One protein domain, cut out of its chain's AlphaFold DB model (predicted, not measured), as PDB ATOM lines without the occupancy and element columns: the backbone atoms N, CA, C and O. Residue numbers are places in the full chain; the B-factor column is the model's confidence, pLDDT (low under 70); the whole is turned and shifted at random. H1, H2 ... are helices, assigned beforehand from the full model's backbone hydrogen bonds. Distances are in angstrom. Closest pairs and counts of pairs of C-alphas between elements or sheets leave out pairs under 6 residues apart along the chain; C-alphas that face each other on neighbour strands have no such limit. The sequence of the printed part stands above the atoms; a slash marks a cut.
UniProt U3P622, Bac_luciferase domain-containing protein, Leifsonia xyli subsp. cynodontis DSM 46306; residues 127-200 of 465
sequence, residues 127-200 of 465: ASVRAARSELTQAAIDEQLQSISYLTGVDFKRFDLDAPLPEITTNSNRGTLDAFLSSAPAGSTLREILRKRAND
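What this domain is: This is residues 127 to 200 of the 465 residues of the protein "Bac_luciferase domain-containing protein" of Leifsonia xyli subsp. cynodontis DSM 46306 (UniProt U3P622). Picture a wedge of four helices: H2, the longest, runs along the body, H3 folds back beside its last residues, 148 to 152, and H4 stands crosswise near Ile 141 of H2. H1 makes the narrow end and meets the last turn of H4, while at the broad end residues 153 to 173 swing out in a wide arc from the end of H2 to the beginning of H3. The printed part has 74 residues, with the named helices H1, H2, H3 and H4 in that order along the chain and no named strand, and its class is all helix. It is compact, with a radius of gyration of the C-alphas of 12.2 A, and elongated, with spans of 39 by 23 by 20 A.

Where its parts are: Find C-alpha 127 at (-43.729, 7.575, -28.451); here H1 begins, and it runs through residues 127 to 134, 10.5 A from first to last C-alpha. Go on to C-alpha 138 at (-33.699, -10.903, -32.207), where H2 begins; it takes residues 138 to 152 and is 21.0 A long, with z falling to -52.959 at C-alpha 152. After the long stretch with no named element, H3 takes residues 174 to 181 and is 10.6 A long. H4 takes residues 190 to 199, is 14.4 A long, and ends at C-alpha 199 at (-34.211, 4.134, -35.397).

How they stand to each other: Begin at H1 and look for Ser 134: its C-alpha and that of Ala 198 are the closest of H1 and H4, 4.7 A apart. These two helices touch at a shallow tilt of 15 degrees and run opposite ways. H1 and H2 are only just apart, with their closest C-alphas at 8.4 A, and H1 and H3 are apart. Now look at H2: with residues 148 to 152 alone it touches H3, and the closest C-alphas are those of Thr 152 and Leu 177, 6.3 A apart. H2 and H3 form a helical hairpin, running opposite ways at a shallow tilt of 27 degrees. H4 is close to H2 but not clearly touching it, with the closest C-alphas, those of Ile 141 and Leu 194, at 7.0 A; their lines are about perpendicular, at 77 degrees. H3 and H4 are likewise close but not clearly touching, with the closest C-alphas, those of Leu 181 and Ile 193, at 7.2 A, and about perpendicular at 86 degrees. In H1, H2, H3 and H4 every O i to N i+4 pair is within hydrogen-bond range.

The domain as a whole: The two C-alphas farthest apart, those of Ala 127 and Asn 171, are 39.4 A apart, while the first and last printed C-alphas, of Ala 127 and Asp 200, are 13.6 A apart. The printed part has no cut. The link from H1 to H2 is tight, that from H3 to H4 is short, and that from H2 to H3 is long, with 21 residues. The mean pLDDT of the printed part is 88.6, and no printed residue is under 70.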
ATOM      1  N   ALA A 127     -45.017   7.841 -29.081       91.19
ATOM      2  CA  ALA A 127     -43.729   7.575 -28.451       91.19
ATOM      3  C   ALA A 127     -43.531   6.077 -28.180       91.19
ATOM      4  O   ALA A 127     -42.469   5.536 -28.489       91.19
ATOM      5  N   SER A 128     -44.567   5.388 -27.691       92.44
ATOM      6  CA  SER A 128     -44.540   3.941 -27.450       92.44
ATOM      7  C   SER A 128     -44.302   3.140 -28.735       92.44
ATOM      8  O   SER A 128     -43.429   2.273 -28.770       92.44
ATOM      9  N   VAL A 129     -45.006   3.468 -29.825       89.69
ATOM     10  CA  VAL A 129     -44.835   2.811 -31.130       89.69
ATOM     11  C   VAL A 129     -43.433   3.043 -31.690       89.69
ATOM     12  O   VAL A 129     -42.840   2.119 -32.247       89.69
ATOM     13  N   ARG A 130     -42.882   4.253 -31.541       89.31
ATOM     14  CA  ARG A 130     -41.504   4.562 -31.953       89.31
ATOM     15  C   ARG A 130     -40.494   3.753 -31.149       89.31
ATOM     16  O   ARG A 130     -39.668   3.075 -31.749       89.31
ATOM     17  N   ALA A 131     -40.615   3.747 -29.821       88.06
ATOM     18  CA  ALA A 131     -39.736   2.980 -28.942       88.06
ATOM     19  C   ALA A 131     -39.745   1.485 -29.296       88.06
ATOM     20  O   ALA A 131     -38.688   0.903 -29.525       88.06
ATOM     21  N   ALA A 132     -40.932   0.891 -29.462       86.31
ATOM     22  CA  ALA A 132     -41.074  -0.516 -29.826       86.31
ATOM     23  C   ALA A 132     -40.459  -0.858 -31.198       86.31
ATOM     24  O   ALA A 132     -39.994  -1.976 -31.403       86.31
ATOM     25  N   ARG A 133     -40.447   0.084 -32.153       84.12
ATOM     26  CA  ARG A 133     -39.811  -0.104 -33.472       84.12
ATOM     27  C   ARG A 133     -38.293   0.048 -33.425       84.12
ATOM     28  O   ARG A 133     -37.597  -0.647 -34.161       84.12
ATOM     29  N   SER A 134     -37.800   0.929 -32.561       85.00
ATOM     30  CA  SER A 134     -36.372   1.136 -32.315       85.00
ATOM     31  C   SER A 134     -35.718  -0.025 -31.561       85.00
ATOM     32  O   SER A 134     -34.495  -0.178 -31.598       85.00
ATOM     33  N   GLU A 135     -36.508  -0.866 -30.889       86.19
ATOM     34  CA  GLU A 135     -36.006  -2.049 -30.196       86.19
ATOM     35  C   GLU A 135     -35.477  -3.107 -31.173       86.19
ATOM     36  O   GLU A 135     -36.214  -3.826 -31.852       86.19
ATOM     37  N   LEU A 136     -34.154  -3.271 -31.185       86.75
ATOM     38  CA  LEU A 136     -33.470  -4.268 -32.001       86.75
ATOM     39  C   LEU A 136     -33.485  -5.657 -31.335       86.75
ATOM     40  O   LEU A 136     -32.443  -6.218 -30.989       86.75
ATOM     41  N   THR A 137     -34.682  -6.207 -31.126       90.62
ATOM     42  CA  THR A 137     -34.859  -7.586 -30.641       90.62
ATOM     43  C   THR A 137     -34.359  -8.605 -31.672       90.62
ATOM     44  O   THR A 137     -34.257  -8.301 -32.862       90.62
ATOM     45  N   GLN A 138     -34.101  -9.852 -31.258       90.25
ATOM     46  CA  GLN A 138     -33.699 -10.903 -32.207       90.25
ATOM     47  C   GLN A 138     -34.752 -11.130 -33.304       90.25
ATOM     48  O   GLN A 138     -34.398 -11.344 -34.457       90.25
ATOM     49  N   ALA A 139     -36.040 -11.029 -32.963       88.88
ATOM     50  CA  ALA A 139     -37.121 -11.136 -33.938       88.88
ATOM     51  C   ALA A 139     -37.085  -9.990 -34.963       88.88
ATOM     52  O   ALA A 139     -37.242 -10.238 -36.154       88.88
ATOM     53  N   ALA A 140     -36.818  -8.756 -34.517       87.56
ATOM     54  CA  ALA A 140     -36.680  -7.602 -35.406       87.56
ATOM     55  C   ALA A 140     -35.453  -7.724 -36.325       87.56
ATOM     56  O   ALA A 140     -35.520  -7.367 -37.501       87.56
ATOM     57  N   ILE A 141     -34.338  -8.256 -35.811       92.12
ATOM     58  CA  ILE A 141     -33.154  -8.575 -36.620       92.12
ATOM     59  C   ILE A 141     -33.522  -9.606 -37.687       92.12
ATOM     60  O   ILE A 141     -33.300  -9.361 -38.872       92.12
ATOM     61  N   ASP A 142     -34.115 -10.731 -37.286       92.75
ATOM     62  CA  ASP A 142     -34.476 -11.818 -38.197       92.75
ATOM     63  C   ASP A 142     -35.441 -11.339 -39.296       92.75
ATOM     64  O   ASP A 142     -35.248 -11.672 -40.465       92.75
ATOM     65  N   GLU A 143     -36.433 -10.507 -38.955       89.94
ATOM     66  CA  GLU A 143     -37.372  -9.912 -39.914       89.94
ATOM     67  C   GLU A 143     -36.662  -8.993 -40.921       89.94
ATOM     68  O   GLU A 143     -36.869  -9.110 -42.135       89.94
ATOM     69  N   GLN A 144     -35.792  -8.097 -40.444       90.50
ATOM     70  CA  GLN A 144     -35.049  -7.193 -41.321       90.50
ATOM     71  C   GLN A 144     -34.099  -7.955 -42.251       90.50
ATOM     72  O   GLN A 144     -34.073  -7.674 -43.453       90.50
ATOM     73  N   LEU A 145     -33.367  -8.945 -41.723       93.62
ATOM     74  CA  LEU A 145     -32.473  -9.800 -42.505       93.62
ATOM     75  C   LEU A 145     -33.244 -10.616 -43.541       93.62
ATOM     76  O   LEU A 145     -32.827 -10.683 -44.697       93.62
ATOM     77  N   GLN A 146     -34.383 -11.201 -43.164       93.69
ATOM     78  CA  GLN A 146     -35.249 -11.930 -44.087       93.69
ATOM     79  C   GLN A 146     -35.718 -11.025 -45.231       93.69
ATOM     80  O   GLN A 146     -35.657 -11.426 -46.393       93.69
ATOM     81  N   SER A 147     -36.171  -9.811 -44.911       89.69
ATOM     82  CA  SER A 147     -36.687  -8.858 -45.895       89.69
ATOM     83  C   SER A 147     -35.620  -8.451 -46.911       89.69
ATOM     84  O   SER A 147     -35.830  -8.588 -48.121       89.69
ATOM     85  N   ILE A 148     -34.437  -8.025 -46.449       90.81
ATOM     86  CA  ILE A 148     -33.360  -7.634 -47.367       90.81
ATOM     87  C   ILE A 148     -32.821  -8.834 -48.153       90.81
ATOM     88  O   ILE A 148     -32.540  -8.698 -49.346       90.81
ATOM     89  N   SER A 149     -32.761 -10.020 -47.539       92.81
ATOM     90  CA  SER A 149     -32.334 -11.244 -48.226       92.81
ATOM     91  C   SER A 149     -33.297 -11.645 -49.338       92.81
ATOM     92  O   SER A 149     -32.872 -11.964 -50.446       92.81
ATOM     93  N   TYR A 150     -34.604 -11.564 -49.080       90.94
ATOM     94  CA  TYR A 150     -35.634 -11.820 -50.083       90.94
ATOM     95  C   TYR A 150     -35.545 -10.844 -51.261       90.94
ATOM     96  O   TYR A 150     -35.624 -11.257 -52.418       90.94
ATOM     97  N   LEU A 151     -35.359  -9.551 -50.981       87.06
ATOM     98  CA  LEU A 151     -35.306  -8.525 -52.021       87.06
ATOM     99  C   LEU A 151     -34.040  -8.621 -52.876       87.06
ATOM    100  O   LEU A 151     -34.109  -8.412 -54.085       87.06
ATOM    101  N   THR A 152     -32.892  -8.915 -52.271       88.12
ATOM    102  CA  THR A 152     -31.588  -8.881 -52.959       88.12
ATOM    103  C   THR A 152     -31.134 -10.241 -53.480       88.12
ATOM    104  O   THR A 152     -30.248 -10.300 -54.331       88.12
ATOM    105  N   GLY A 153     -31.720 -11.331 -52.978       89.62
ATOM    106  CA  GLY A 153     -31.263 -12.698 -53.224       89.62
ATOM    107  C   GLY A 153     -29.994 -13.086 -52.453       89.62
ATOM    108  O   GLY A 153     -29.512 -14.203 -52.624       89.62
ATOM    109  N   VAL A 154     -29.450 -12.195 -51.617       91.44
ATOM    110  CA  VAL A 154     -28.269 -12.458 -50.783       91.44
ATOM    111  C   VAL A 154     -28.728 -12.962 -49.422       91.44
ATOM    112  O   VAL A 154     -29.510 -12.298 -48.760       91.44
ATOM    113  N   ASP A 155     -28.241 -14.114 -48.968       92.25
ATOM    114  CA  ASP A 155     -28.574 -14.636 -47.636       92.25
ATOM    115  C   ASP A 155     -27.768 -13.909 -46.547       92.25
ATOM    116  O   ASP A 155     -26.647 -14.303 -46.217       92.25
ATOM    117  N   PHE A 156     -28.341 -12.841 -45.983       92.44
ATOM    118  CA  PHE A 156     -27.662 -12.027 -44.974       92.44
ATOM    119  C   PHE A 156     -27.504 -12.721 -43.619       92.44
ATOM    120  O   PHE A 156     -26.709 -12.269 -42.799       92.44
ATOM    121  N   LYS A 157     -28.204 -13.837 -43.377       90.88
ATOM    122  CA  LYS A 157     -28.069 -14.598 -42.127       90.88
ATOM    123  C   LYS A 157     -26.709 -15.296 -42.006       90.88
ATOM    124  O   LYS A 157     -26.350 -15.757 -40.927       90.88
ATOM    125  N   ARG A 158     -25.956 -15.387 -43.106       92.56
ATOM    126  CA  ARG A 158     -24.608 -15.976 -43.142       92.56
ATOM    127  C   ARG A 158     -23.519 -15.035 -42.644       92.56
ATOM    128  O   ARG A 158     -22.423 -15.508 -42.363       92.56
ATOM    129  N   PHE A 159     -23.792 -13.734 -42.587       93.62
ATOM    130  CA  PHE A 159     -22.823 -12.758 -42.109       93.62
ATOM    131  C   PHE A 159     -22.912 -12.630 -40.594       93.62
ATOM    132  O   PHE A 159     -24.004 -12.635 -40.021       93.62
ATOM    133  N   ASP A 160     -21.753 -12.498 -39.956       94.19
ATOM    134  CA  ASP A 160     -21.695 -12.091 -38.559       94.19
ATOM    135  C   ASP A 160     -22.187 -10.640 -38.449       94.19
ATOM    136  O   ASP A 160     -21.819  -9.775 -39.247       94.19
ATOM    137  N   LEU A 161     -23.062 -10.390 -37.475       94.88
ATOM    138  CA  LEU A 161     -23.668  -9.086 -37.253       94.88
ATOM    139  C   LEU A 161     -22.642  -8.030 -36.840       94.88
ATOM    140  O   LEU A 161     -22.846  -6.855 -37.142       94.88
ATOM    141  N   ASP A 162     -21.581  -8.450 -36.150       96.12
ATOM    142  CA  ASP A 162     -20.605  -7.570 -35.505       96.12
ATOM    143  C   ASP A 162     -19.242  -7.557 -36.224       96.12
ATOM    144  O   ASP A 162     -18.333  -6.829 -35.826       96.12
ATOM    145  N   ALA A 163     -19.099  -8.321 -37.312       94.25
ATOM    146  CA  ALA A 163     -17.909  -8.300 -38.155       94.25
ATOM    147  C   ALA A 163     -18.034  -7.275 -39.302       94.25
ATOM    148  O   ALA A 163     -19.149  -6.930 -39.715       94.25
ATOM    149  N   PRO A 164     -16.904  -6.810 -39.871       90.81
ATOM    150  CA  PRO A 164     -16.915  -6.039 -41.108       90.81
ATOM    151  C   PRO A 164     -17.622  -6.803 -42.230       90.81
ATOM    152  O   PRO A 164     -17.357  -7.988 -42.457       90.81
ATOM    153  N   LEU A 165     -18.511  -6.119 -42.951       90.94
ATOM    154  CA  LEU A 165     -19.174  -6.705 -44.110       90.94
ATOM    155  C   LEU A 165     -18.172  -6.867 -45.265       90.94
ATOM    156  O   LEU A 165     -17.445  -5.919 -45.571       90.94
ATOM    157  N   PRO A 166     -18.135  -8.034 -45.936       89.19
ATOM    158  CA  PRO A 166     -17.383  -8.171 -47.176       89.19
ATOM    159  C   PRO A 166     -18.028  -7.324 -48.279       89.19
ATOM    160  O   PRO A 166     -19.138  -6.811 -48.129       89.19
ATOM    161  N   GLU A 167     -17.367  -7.214 -49.428       88.56
ATOM    162  CA  GLU A 167     -18.014  -6.646 -50.608       88.56
ATOM    163  C   GLU A 167     -19.182  -7.549 -51.042       88.56
ATOM    164  O   GLU A 167     -18.996  -8.719 -51.387       88.56
ATOM    165  N   ILE A 168     -20.405  -7.012 -50.998       88.62
ATOM    166  CA  ILE A 168     -21.626  -7.728 -51.382       88.62
ATOM    167  C   ILE A 168     -22.095  -7.190 -52.726       88.62
ATOM    168  O   ILE A 168     -22.331  -5.995 -52.886       88.62
ATOM    169  N   THR A 169     -22.305  -8.091 -53.680       85.75
ATOM    170  CA  THR A 169     -22.881  -7.765 -54.985       85.75
ATOM    171  C   THR A 169     -24.081  -8.662 -55.275       85.75
ATOM    172  O   THR A 169     -24.223  -9.755 -54.728       85.75
ATOM    173  N   THR A 170     -24.989  -8.187 -56.126       84.25
ATOM    174  CA  THR A 170     -26.144  -8.964 -56.587       84.25
ATOM    175  C   THR A 170     -26.479  -8.626 -58.035       84.25
ATOM    176  O   THR A 170     -26.308  -7.492 -58.487       84.25
ATOM    177  N   ASN A 171     -27.007  -9.609 -58.762       77.38
ATOM    178  CA  ASN A 171     -27.526  -9.417 -60.115       77.38
ATOM    179  C   ASN A 171     -28.968  -8.876 -60.125       77.38
ATOM    180  O   ASN A 171     -29.432  -8.404 -61.162       77.38
ATOM    181  N   SER A 172     -29.675  -8.911 -58.987       71.75
ATOM    182  CA  SER A 172     -31.076  -8.487 -58.861       71.75
ATOM    183  C   SER A 172     -31.233  -7.396 -57.801       71.75
ATOM    184  O   SER A 172     -30.645  -7.478 -56.731       71.75
ATOM    185  N   ASN A 173     -32.035  -6.362 -58.077       77.19
ATOM    186  CA  ASN A 173     -32.325  -5.268 -57.134       77.19
ATOM    187  C   ASN A 173     -31.087  -4.554 -56.545       77.19
ATOM    188  O   ASN A 173     -31.114  -4.123 -55.394       77.19
ATOM    189  N   ARG A 174     -30.033  -4.341 -57.353       79.25
ATOM    190  CA  ARG A 174     -28.804  -3.611 -56.956       79.25
ATOM    191  C   ARG A 174     -29.076  -2.311 -56.199       79.25
ATOM    192  O   ARG A 174     -28.585  -2.144 -55.097       79.25
ATOM    193  N   GLY A 175     -29.978  -1.464 -56.701       75.56
ATOM    194  CA  GLY A 175     -30.316  -0.209 -56.016       75.56
ATOM    195  C   GLY A 175     -30.936  -0.387 -54.620       75.56
ATOM    196  O   GLY A 175     -30.818   0.504 -53.789       75.56
ATOM    197  N   THR A 176     -31.581  -1.528 -54.339       82.81
ATOM    198  CA  THR A 176     -32.061  -1.863 -52.984       82.81
ATOM    199  C   THR A 176     -30.906  -2.275 -52.075       82.81
ATOM    200  O   THR A 176     -30.883  -1.863 -50.919       82.81
ATOM    201  N   LEU A 177     -29.948  -3.053 -52.595       87.12
ATOM    202  CA  LEU A 177     -28.730  -3.409 -51.867       87.12
ATOM    203  C   LEU A 177     -27.896  -2.161 -51.550       87.12
ATOM    204  O   LEU A 177     -27.550  -1.948 -50.393       87.12
ATOM    205  N   ASP A 178     -27.660  -1.305 -52.544       84.06
ATOM    206  CA  ASP A 178     -26.890  -0.068 -52.385       84.06
ATOM    207  C   ASP A 178     -27.544   0.843 -51.338       84.06
ATOM    208  O   ASP A 178     -26.894   1.300 -50.404       84.06
ATOM    209  N   ALA A 179     -28.866   1.040 -51.418       81.62
ATOM    210  CA  ALA A 179     -29.602   1.828 -50.429       81.62
ATOM    211  C   ALA A 179     -29.568   1.218 -49.018       81.62
ATOM    212  O   ALA A 179     -29.635   1.953 -48.034       81.62
ATOM    213  N   PHE A 180     -29.485  -0.112 -48.896       88.06
ATOM    214  CA  PHE A 180     -29.334  -0.789 -47.610       88.06
ATOM    215  C   PHE A 180     -27.938  -0.561 -47.021       88.06
ATOM    216  O   PHE A 180     -27.838  -0.117 -45.878       88.06
ATOM    217  N   LEU A 181     -26.879  -0.796 -47.799       88.88
ATOM    218  CA  LEU A 181     -25.493  -0.661 -47.342       88.88
ATOM    219  C   LEU A 181     -25.118   0.801 -47.068       88.88
ATOM    220  O   LEU A 181     -24.569   1.104 -46.015       88.88
ATOM    221  N   SER A 182     -25.500   1.728 -47.949       85.69
ATOM    222  CA  SER A 182     -25.265   3.169 -47.771       85.69
ATOM    223  C   SER A 182     -26.207   3.823 -46.760       85.69
ATOM    224  O   SER A 182     -26.161   5.038 -46.572       85.69
ATOM    225  N   SER A 183     -27.095   3.052 -46.118       84.75
ATOM    226  CA  SER A 183     -27.935   3.607 -45.061       84.75
ATOM    227  C   SER A 183     -27.120   3.967 -43.825       84.75
ATOM    228  O   SER A 183     -27.551   4.861 -43.112       84.75
ATOM    229  N   ALA A 184     -25.956   3.358 -43.590       87.44
ATOM    230  CA  ALA A 184     -25.019   3.716 -42.526       87.44
ATOM    231  C   ALA A 184     -23.680   4.208 -43.116       87.44
ATOM    232  O   ALA A 184     -23.447   4.032 -44.316       87.44
ATOM    233  N   PRO A 185     -22.810   4.854 -42.313       89.50
ATOM    234  CA  PRO A 185     -21.465   5.219 -42.751       89.50
ATOM    235  C   PRO A 185     -20.695   4.028 -43.336       89.50
ATOM    236  O   PRO A 185     -20.891   2.877 -42.944       89.50
ATOM    237  N   ALA A 186     -19.799   4.308 -44.283       86.75
ATOM    238  CA  ALA A 186     -18.961   3.275 -44.881       86.75
ATOM    239  C   ALA A 186     -18.127   2.561 -43.803       86.75
ATOM    240  O   ALA A 186     -17.532   3.208 -42.944       86.75
ATOM    241  N   GLY A 187     -18.091   1.227 -43.860       86.69
ATOM    242  CA  GLY A 187     -17.410   0.388 -42.870       86.69
ATOM    243  C   GLY A 187     -18.270  -0.036 -41.674       86.69
ATOM    244  O   GLY A 187     -17.788  -0.815 -40.856       86.69
ATOM    245  N   SER A 188     -19.528   0.413 -41.579       94.19
ATOM    246  CA  SER A 188     -20.439  -0.042 -40.525       94.19
ATOM    247  C   SER A 188     -20.708  -1.548 -40.566       94.19
ATOM    248  O   SER A 188     -20.834  -2.152 -41.635       94.19
ATOM    249  N   THR A 189     -20.856  -2.141 -39.381       95.50
ATOM    250  CA  THR A 189     -21.251  -3.550 -39.232       95.50
ATOM    251  C   THR A 189     -22.719  -3.751 -39.610       95.50
ATOM    252  O   THR A 189     -23.523  -2.809 -39.653       95.50
ATOM    253  N   LEU A 190     -23.119  -5.001 -39.850       94.81
ATOM    254  CA  LEU A 190     -24.514  -5.316 -40.158       94.81
ATOM    255  C   LEU A 190     -25.446  -4.932 -38.995       94.81
ATOM    256  O   LEU A 190     -26.533  -4.409 -39.237       94.81
ATOM    257  N   ARG A 191     -25.017  -5.091 -37.734       94.25
ATOM    258  CA  ARG A 191     -25.787  -4.657 -36.557       94.25
ATOM    259  C   ARG A 191     -26.014  -3.150 -36.539       94.25
ATOM    260  O   ARG A 191     -27.114  -2.712 -36.206       94.25
ATOM    261  N   GLU A 192     -25.005  -2.358 -36.882       93.25
ATOM    262  CA  GLU A 192     -25.112  -0.896 -36.924       93.25
ATOM    263  C   GLU A 192     -26.073  -0.429 -38.015       93.25
ATOM    264  O   GLU A 192     -26.923   0.425 -37.754       93.25
ATOM    265  N   ILE A 193     -26.009  -1.048 -39.198       93.50
ATOM    266  CA  ILE A 193     -26.957  -0.801 -40.291       93.50
ATOM    267  C   ILE A 193     -28.388  -1.099 -39.827       93.50
ATOM    268  O   ILE A 193     -29.278  -0.255 -39.963       93.50
ATOM    269  N   LEU A 194     -28.616  -2.272 -39.226       92.25
ATOM    270  CA  LEU A 194     -29.933  -2.668 -38.720       92.25
ATOM    271  C   LEU A 194     -30.431  -1.753 -37.595       92.25
ATOM    272  O   LEU A 194     -31.610  -1.404 -37.568       92.25
ATOM    273  N   ARG A 195     -29.547  -1.327 -36.684       90.88
ATOM    274  CA  ARG A 195     -29.879  -0.398 -35.597       90.88
ATOM    275  C   ARG A 195     -30.255   0.976 -36.136       90.88
ATOM    276  O   ARG A 195     -31.255   1.541 -35.706       90.88
ATOM    277  N   LYS A 196     -29.490   1.514 -37.090       89.19
ATOM    278  CA  LYS A 196     -29.822   2.796 -37.719       89.19
ATOM    279  C   LYS A 196     -31.174   2.726 -38.421       89.19
ATOM    280  O   LYS A 196     -31.974   3.635 -38.259       89.19
ATOM    281  N   ARG A 197     -31.444   1.639 -39.147       86.00
ATOM    282  CA  ARG A 197     -32.740   1.419 -39.806       86.00
ATOM    283  C   ARG A 197     -33.896   1.240 -38.826       86.00
ATOM    284  O   ARG A 197     -34.989   1.679 -39.141       86.00
ATOM    285  N   ALA A 198     -33.673   0.620 -37.668       84.50
ATOM    286  CA  ALA A 198     -34.691   0.510 -36.620       84.50
ATOM    287  C   ALA A 198     -35.031   1.878 -36.000       84.50
ATOM    288  O   ALA A 198     -36.173   2.124 -35.630       84.50
ATOM    289  N   ASN A 199     -34.043   2.774 -35.916       83.00
ATOM    290  CA  ASN A 199     -34.211   4.134 -35.397       83.00
ATOM    291  C   ASN A 199     -34.719   5.146 -36.432       83.00
ATOM    292  O   ASN A 199     -35.134   6.240 -36.057       83.00
ATOM    293  N   ASP A 200     -34.664   4.803 -37.717       79.88
ATOM    294  CA  ASP A 200     -35.203   5.613 -38.801       79.88
ATOM    295  C   ASP A 200     -36.659   5.205 -39.055       79.88
ATOM    296  O   ASP A 200     -36.982   4.024 -39.210       79.88
TER     297      ASP A 200